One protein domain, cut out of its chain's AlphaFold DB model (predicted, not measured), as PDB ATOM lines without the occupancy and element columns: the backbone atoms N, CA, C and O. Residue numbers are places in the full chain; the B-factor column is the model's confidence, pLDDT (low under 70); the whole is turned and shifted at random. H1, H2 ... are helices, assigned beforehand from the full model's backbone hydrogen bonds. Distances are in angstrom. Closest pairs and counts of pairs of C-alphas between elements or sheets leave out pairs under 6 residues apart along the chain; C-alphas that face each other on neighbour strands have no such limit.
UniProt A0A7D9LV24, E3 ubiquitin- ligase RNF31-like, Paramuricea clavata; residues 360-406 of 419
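What this domain is: This is residues 360 to 406 of the 419 residues of the protein "E3 ubiquitin- ligase RNF31-like" of Paramuricea clavata (UniProt A0A7D9LV24). Two helices, H1 and H2, pack side by side and run the same way, with a long loop, residues 371 to 383, that leads back from the end of H1 to the beginning of H2. After H2 a tail follows, and its residues 400 to 406 stick out from the body and make much of the length. The printed part has 47 residues with two named helices, H1 then H2, and no named strand; the class is all helix. The whole is only just loose, close to compact, with a radius of gyration of the C-alphas of 11.8 A, and the C-alphas span 44 by 19 by 16 A.

Where its parts are: The printed part begins at Thr 360. H1 holds residues 361 to 370 and measures 14.4 A from C-alpha 361 at (40.389, -23.314, 37.696) to C-alpha 370 at (29.888, -33.138, 37.249). Residues 371 to 383 follow with no named element. H2 holds residues 384 to 398 and measures 20.7 A from its first to its last C-alpha, ending with C-alpha 398 at (30.121, -28.213, 48.905).

How they stand to each other: H1 and H2 touch, with 6 pairs of C-alphas within 8 A. Their closest C-alphas are those of Ile 361 and Arg 388, 5.7 A apart. Their centres are 11.0 A apart. Their lines stand at a shallow tilt of 27 degrees, and they run the same way. In H1 and H2 every O i to N i+4 pair is within hydrogen-bond range.

The domain as a whole: The two C-alphas farthest apart are those of Pro 381 and Gly 406, at 44.3 A. The printed part has no cut. The link from H1 to H2, 13 residues, is long. Residues 400 to 406 stand free. The mean pLDDT of the printed part is 89.5, and residues 404 to 406 are under 70.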
ATOM      1  N   THR A 360      43.625 -26.953  38.576       95.88
ATOM      2  CA  THR A 360      43.415 -25.697  37.852       95.88
ATOM      3  C   THR A 360      41.977 -25.190  38.021       95.88
ATOM      4  O   THR A 360      41.076 -25.933  38.414       95.88
ATOM      5  N   ILE A 361      41.737 -23.914  37.694       96.00
ATOM      6  CA  ILE A 361      40.389 -23.314  37.696       96.00
ATOM      7  C   ILE A 361      39.431 -24.124  36.804       96.00
ATOM      8  O   ILE A 361      38.308 -24.425  37.213       96.00
ATOM      9  N   ASP A 362      39.886 -24.532  35.618       95.00
ATOM     10  CA  ASP A 362      39.084 -25.304  34.665       95.00
ATOM     11  C   ASP A 362      38.732 -26.695  35.207       95.00
ATOM     12  O   ASP A 362      37.580 -27.126  35.118       95.00
ATOM     13  N   GLU A 363      39.685 -27.387  35.839       95.12
ATOM     14  CA  GLU A 363      39.421 -28.673  36.492       95.12
ATOM     15  C   GLU A 363      38.398 -28.532  37.627       95.12
ATOM     16  O   GLU A 363      37.480 -29.349  37.722       95.12
ATOM     17  N   MET A 364      38.485 -27.473  38.442       95.94
ATOM     18  CA  MET A 364      37.493 -27.204  39.492       95.94
ATOM     19  C   MET A 364      36.100 -26.949  38.903       95.94
ATOM     20  O   MET A 364      35.117 -27.508  39.393       95.94
ATOM     21  N   HIS A 365      35.995 -26.178  37.817       94.94
ATOM     22  CA  HIS A 365      34.729 -25.979  37.103       94.94
ATOM     23  C   HIS A 365      34.140 -27.293  36.584       94.94
ATOM     24  O   HIS A 365      32.930 -27.516  36.682       94.94
ATOM     25  N   VAL A 366      34.984 -28.189  36.073       93.44
ATOM     26  CA  VAL A 366      34.566 -29.523  35.638       93.44
ATOM     27  C   VAL A 366      34.055 -30.359  36.818       93.44
ATOM     28  O   VAL A 366      33.077 -31.092  36.651       93.44
ATOM     29  N   VAL A 367      34.654 -30.245  38.010       93.75
ATOM     30  CA  VAL A 367      34.150 -30.902  39.231       93.75
ATOM     31  C   VAL A 367      32.759 -30.376  39.598       93.75
ATOM     32  O   VAL A 367      31.842 -31.181  39.742       93.75
ATOM     33  N   PHE A 368      32.561 -29.053  39.653       94.00
ATOM     34  CA  PHE A 368      31.245 -28.446  39.907       94.00
ATOM     35  C   PHE A 368      30.182 -28.918  38.908       94.00
ATOM     36  O   PHE A 368      29.109 -29.375  39.306       94.00
ATOM     37  N   LEU A 369      30.509 -28.899  37.612       90.25
ATOM     38  CA  LEU A 369      29.611 -29.344  36.548       90.25
ATOM     39  C   LEU A 369      29.203 -30.817  36.710       90.25
ATOM     40  O   LEU A 369      28.032 -31.154  36.540       90.25
ATOM     41  N   ARG A 370      30.153 -31.702  37.035       88.44
ATOM     42  CA  ARG A 370      29.888 -33.138  37.249       88.44
ATOM     43  C   ARG A 370      29.033 -33.401  38.486       88.44
ATOM     44  O   ARG A 370      28.315 -34.397  38.499       88.44
ATOM     45  N   SER A 371      29.118 -32.526  39.482       88.31
ATOM     46  CA  SER A 371      28.301 -32.562  40.695       88.31
ATOM     47  C   SER A 371      26.951 -31.854  40.541       88.31
ATOM     48  O   SER A 371      26.213 -31.781  41.515       88.31
ATOM     49  N   GLU A 372      26.617 -31.342  39.348       88.62
ATOM     50  CA  GLU A 372      25.402 -30.550  39.086       88.62
ATOM     51  C   GLU A 372      25.273 -29.302  39.986       88.62
ATOM     52  O   GLU A 372      24.177 -28.803  40.232       88.62
ATOM     53  N   ILE A 373      26.407 -28.761  40.443       89.94
ATOM     54  CA  ILE A 373      26.482 -27.533  41.238       89.94
ATOM     55  C   ILE A 373      26.945 -26.396  40.331       89.94
ATOM     56  O   ILE A 373      27.902 -26.529  39.566       89.94
ATOM     57  N   GLN A 374      26.274 -25.247  40.412       90.31
ATOM     58  CA  GLN A 374      26.699 -24.069  39.669       90.31
ATOM     59  C   GLN A 374      27.983 -23.504  40.280       90.31
ATOM     60  O   GLN A 374      27.990 -23.046  41.422       90.31
ATOM     61  N   ALA A 375      29.063 -23.509  39.499       89.69
ATOM     62  CA  ALA A 375      30.313 -22.905  39.925       89.69
ATOM     63  C   ALA A 375      30.133 -21.387  40.144       89.69
ATOM     64  O   ALA A 375      29.523 -20.718  39.299       89.69
ATOM     65  N   PRO A 376      30.667 -20.828  41.243       89.38
ATOM     66  CA  PRO A 376      30.642 -19.394  41.496       89.38
ATOM     67  C   PRO A 376      31.251 -18.611  40.334       89.38
ATOM     68  O   PRO A 376      32.337 -18.938  39.872       89.38
ATOM     69  N   ALA A 377      30.584 -17.545  39.891       89.56
ATOM     70  CA  ALA A 377      31.159 -16.656  38.891       89.56
ATOM     71  C   ALA A 377      32.347 -15.867  39.470       89.56
ATOM     72  O   ALA A 377      32.431 -15.609  40.680       89.56
ATOM     73  N   ARG A 378      33.254 -15.453  38.589       90.38
ATOM     74  CA  ARG A 378      34.335 -14.526  38.925       90.38
ATOM     75  C   ARG A 378      33.766 -13.141  39.234       90.38
ATOM     76  O   ARG A 378      32.918 -12.645  38.490       90.38
ATOM     77  N   VAL A 379      34.244 -12.510  40.304       89.06
ATOM     78  CA  VAL A 379      33.827 -11.152  40.688       89.06
ATOM     79  C   VAL A 379      34.928 -10.182  40.279       89.06
ATOM     80  O   VAL A 379      36.082 -10.413  40.590       89.06
ATOM     81  N   GLN A 380      34.639  -9.091  39.570       82.75
ATOM     82  CA  GLN A 380      35.699  -8.116  39.264       82.75
ATOM     83  C   GLN A 380      35.956  -7.192  40.467       82.75
ATOM     84  O   GLN A 380      34.978  -6.761  41.084       82.75
ATOM     85  N   PRO A 381      37.223  -6.844  40.795       84.31
ATOM     86  CA  PRO A 381      38.474  -7.104  40.061       84.31
ATOM     87  C   PRO A 381      39.330  -8.265  40.636       84.31
ATOM     88  O   PRO A 381      40.520  -8.095  40.874       84.31
ATOM     89  N   GLU A 382      38.751  -9.439  40.887       90.88
ATOM     90  CA  GLU A 382      39.454 -10.611  41.440       90.88
ATOM     91  C   GLU A 382      40.499 -11.181  40.463       90.88
ATOM     92  O   GLU A 382      40.184 -11.464  39.299       90.88
ATOM     93  N   GLY A 383      41.736 -11.370  40.936       92.31
ATOM     94  CA  GLY A 383      42.818 -12.033  40.200       92.31
ATOM     95  C   GLY A 383      42.608 -13.546  40.061       92.31
ATOM     96  O   GLY A 383      41.704 -14.113  40.669       92.31
ATOM     97  N   ASP A 384      43.420 -14.211  39.233       92.38
ATOM     98  CA  ASP A 384      43.288 -15.663  39.002       92.38
ATOM     99  C   ASP A 384      43.571 -16.469  40.280       92.38
ATOM    100  O   ASP A 384      42.823 -17.394  40.595       92.38
ATOM    101  N   ASP A 385      44.589 -16.079  41.054       93.38
ATOM    102  CA  ASP A 385      44.971 -16.757  42.300       93.38
ATOM    103  C   ASP A 385      43.890 -16.637  43.382       93.38
ATOM    104  O   ASP A 385      43.515 -17.637  43.999       93.38
ATOM    105  N   ASP A 386      43.328 -15.435  43.562       94.12
ATOM    106  CA  ASP A 386      42.232 -15.183  44.505       94.12
ATOM    107  C   ASP A 386      40.979 -15.976  44.116       94.12
ATOM    108  O   ASP A 386      40.353 -16.631  44.956       94.12
ATOM    109  N   TYR A 387      40.650 -15.982  42.819       95.38
ATOM    110  CA  TYR A 387      39.516 -16.734  42.293       95.38
ATOM    111  C   TYR A 387      39.697 -18.238  42.492       95.38
ATOM    112  O   TYR A 387      38.778 -18.917  42.959       95.38
ATOM    113  N   ARG A 388      40.894 -18.763  42.205       95.94
ATOM    114  CA  ARG A 388      41.235 -20.170  42.427       95.94
ATOM    115  C   ARG A 388      41.123 -20.541  43.903       95.94
ATOM    116  O   ARG A 388      40.514 -21.561  44.218       95.94
ATOM    117  N   ALA A 389      41.667 -19.727  44.808       95.56
ATOM    118  CA  ALA A 389      41.603 -19.977  46.247       95.56
ATOM    119  C   ALA A 389      40.153 -19.995  46.759       95.56
ATOM    120  O   ALA A 389      39.768 -20.883  47.526       95.56
ATOM    121  N   ARG A 390      39.316 -19.066  46.282       95.50
ATOM    122  CA  ARG A 390      37.888 -19.032  46.613       95.50
ATOM    123  C   ARG A 390      37.137 -20.245  46.063       95.50
ATOM    124  O   ARG A 390      36.354 -20.850  46.798       95.50
ATOM    125  N   LEU A 391      37.373 -20.620  44.803       95.75
ATOM    126  CA  LEU A 391      36.784 -21.822  44.205       95.75
ATOM    127  C   LEU A 391      37.180 -23.085  44.973       95.75
ATOM    128  O   LEU A 391      36.313 -23.909  45.246       95.75
ATOM    129  N   LEU A 392      38.452 -23.214  45.358       96.31
ATOM    130  CA  LEU A 392      38.963 -24.340  46.137       96.31
ATOM    131  C   LEU A 392      38.245 -24.470  47.483       96.31
ATOM    132  O   LEU A 392      37.811 -25.567  47.842       96.31
ATOM    133  N   GLY A 393      38.081 -23.359  48.209       95.44
ATOM    134  CA  GLY A 393      37.360 -23.341  49.482       95.44
ATOM    135  C   GLY A 393      35.915 -23.823  49.335       95.44
ATOM    136  O   GLY A 393      35.473 -24.699  50.077       95.44
ATOM    137  N   ILE A 394      35.208 -23.317  48.321       95.00
ATOM    138  CA  ILE A 394      33.818 -23.701  48.039       95.00
ATOM    139  C   ILE A 394      33.735 -25.162  47.587       95.00
ATOM    140  O   ILE A 394      32.865 -25.896  48.041       95.00
ATOM    141  N   LEU A 395      34.660 -25.620  46.740       95.50
ATOM    142  CA  LEU A 395      34.708 -27.004  46.273       95.50
ATOM    143  C   LEU A 395      34.888 -27.973  47.443       95.50
ATOM    144  O   LEU A 395      34.164 -28.961  47.526       95.50
ATOM    145  N   LYS A 396      35.819 -27.690  48.361       94.62
ATOM    146  CA  LYS A 396      36.062 -28.537  49.539       94.62
ATOM    147  C   LYS A 396      34.873 -28.560  50.506       94.62
ATOM    148  O   LYS A 396      34.656 -29.581  51.155       94.62
ATOM    149  N   GLN A 397      34.107 -27.472  50.579       93.44
ATOM    150  CA  GLN A 397      32.917 -27.360  51.423       93.44
ATOM    151  C   GLN A 397      31.690 -28.062  50.819       93.44
ATOM    152  O   GLN A 397      31.062 -28.880  51.487       93.44
ATOM    153  N   GLU A 398      31.349 -27.749  49.569       92.94
ATOM    154  CA  GLU A 398      30.121 -28.213  48.905       92.94
ATOM    155  C   GLU A 398      30.263 -29.622  48.316       92.94
ATOM    156  O   GLU A 398      29.286 -30.355  48.170       92.94
ATOM    157  N   ILE A 399      31.490 -30.023  47.969       91.88
ATOM    158  CA  ILE A 399      31.802 -31.324  47.372       91.88
ATOM    159  C   ILE A 399      32.894 -31.982  48.226       91.88
ATOM    160  O   ILE A 399      34.054 -32.085  47.803       91.88
ATOM    161  N   PRO A 400      32.573 -32.429  49.452       89.69
ATOM    162  CA  PRO A 400      33.558 -33.043  50.328       89.69
ATOM    163  C   PRO A 400      34.134 -34.313  49.696       89.69
ATOM    164  O   PRO A 400      33.455 -35.052  48.978       89.69
ATOM    165  N   LEU A 401      35.417 -34.563  49.955       86.19
ATOM    166  CA  LEU A 401      36.073 -35.781  49.496       86.19
ATOM    167  C   LEU A 401      35.468 -36.977  50.258       86.19
ATOM    168  O   LEU A 401      35.500 -36.973  51.493       86.19
ATOM    169  N   PRO A 402      34.911 -37.998  49.582       83.56
ATOM    170  CA  PRO A 402      34.460 -39.190  50.283       83.56
ATOM    171  C   PRO A 402      35.667 -39.905  50.898       83.56
ATOM    172  O   PRO A 402      36.777 -39.830  50.370       83.56
ATOM    173  N   ARG A 403      35.466 -40.606  52.018       71.44
ATOM    174  CA  ARG A 403      36.557 -41.377  52.626       71.44
ATOM    175  C   ARG A 403      37.029 -42.471  51.661       71.44
ATOM    176  O   ARG A 403      36.181 -43.194  51.130       71.44
ATOM    177  N   PRO A 404      38.349 -42.639  51.477       65.44
ATOM    178  CA  PRO A 404      38.886 -43.753  50.718       65.44
ATOM    179  C   PRO A 404      38.407 -45.111  51.255       65.44
ATOM    180  O   PRO A 404      38.352 -45.302  52.475       65.44
ATOM    181  N   PRO A 405      38.103 -46.084  50.380       56.16
ATOM    182  CA  PRO A 405      37.808 -47.447  50.803       56.16
ATOM    183  C   PRO A 405      38.989 -48.041  51.589       56.16
ATOM    184  O   PRO A 405      40.114 -48.040  51.099       56.16
ATOM    185  N   GLY A 406      38.739 -48.576  52.788       52.41
ATOM    186  CA  GLY A 406      39.739 -49.318  53.573       52.41
ATOM    187  C   GLY A 406      40.420 -48.554  54.717       52.41
ATOM    188  O   GLY A 406      41.000 -49.206  55.581       52.41
TER     189      GLY A 406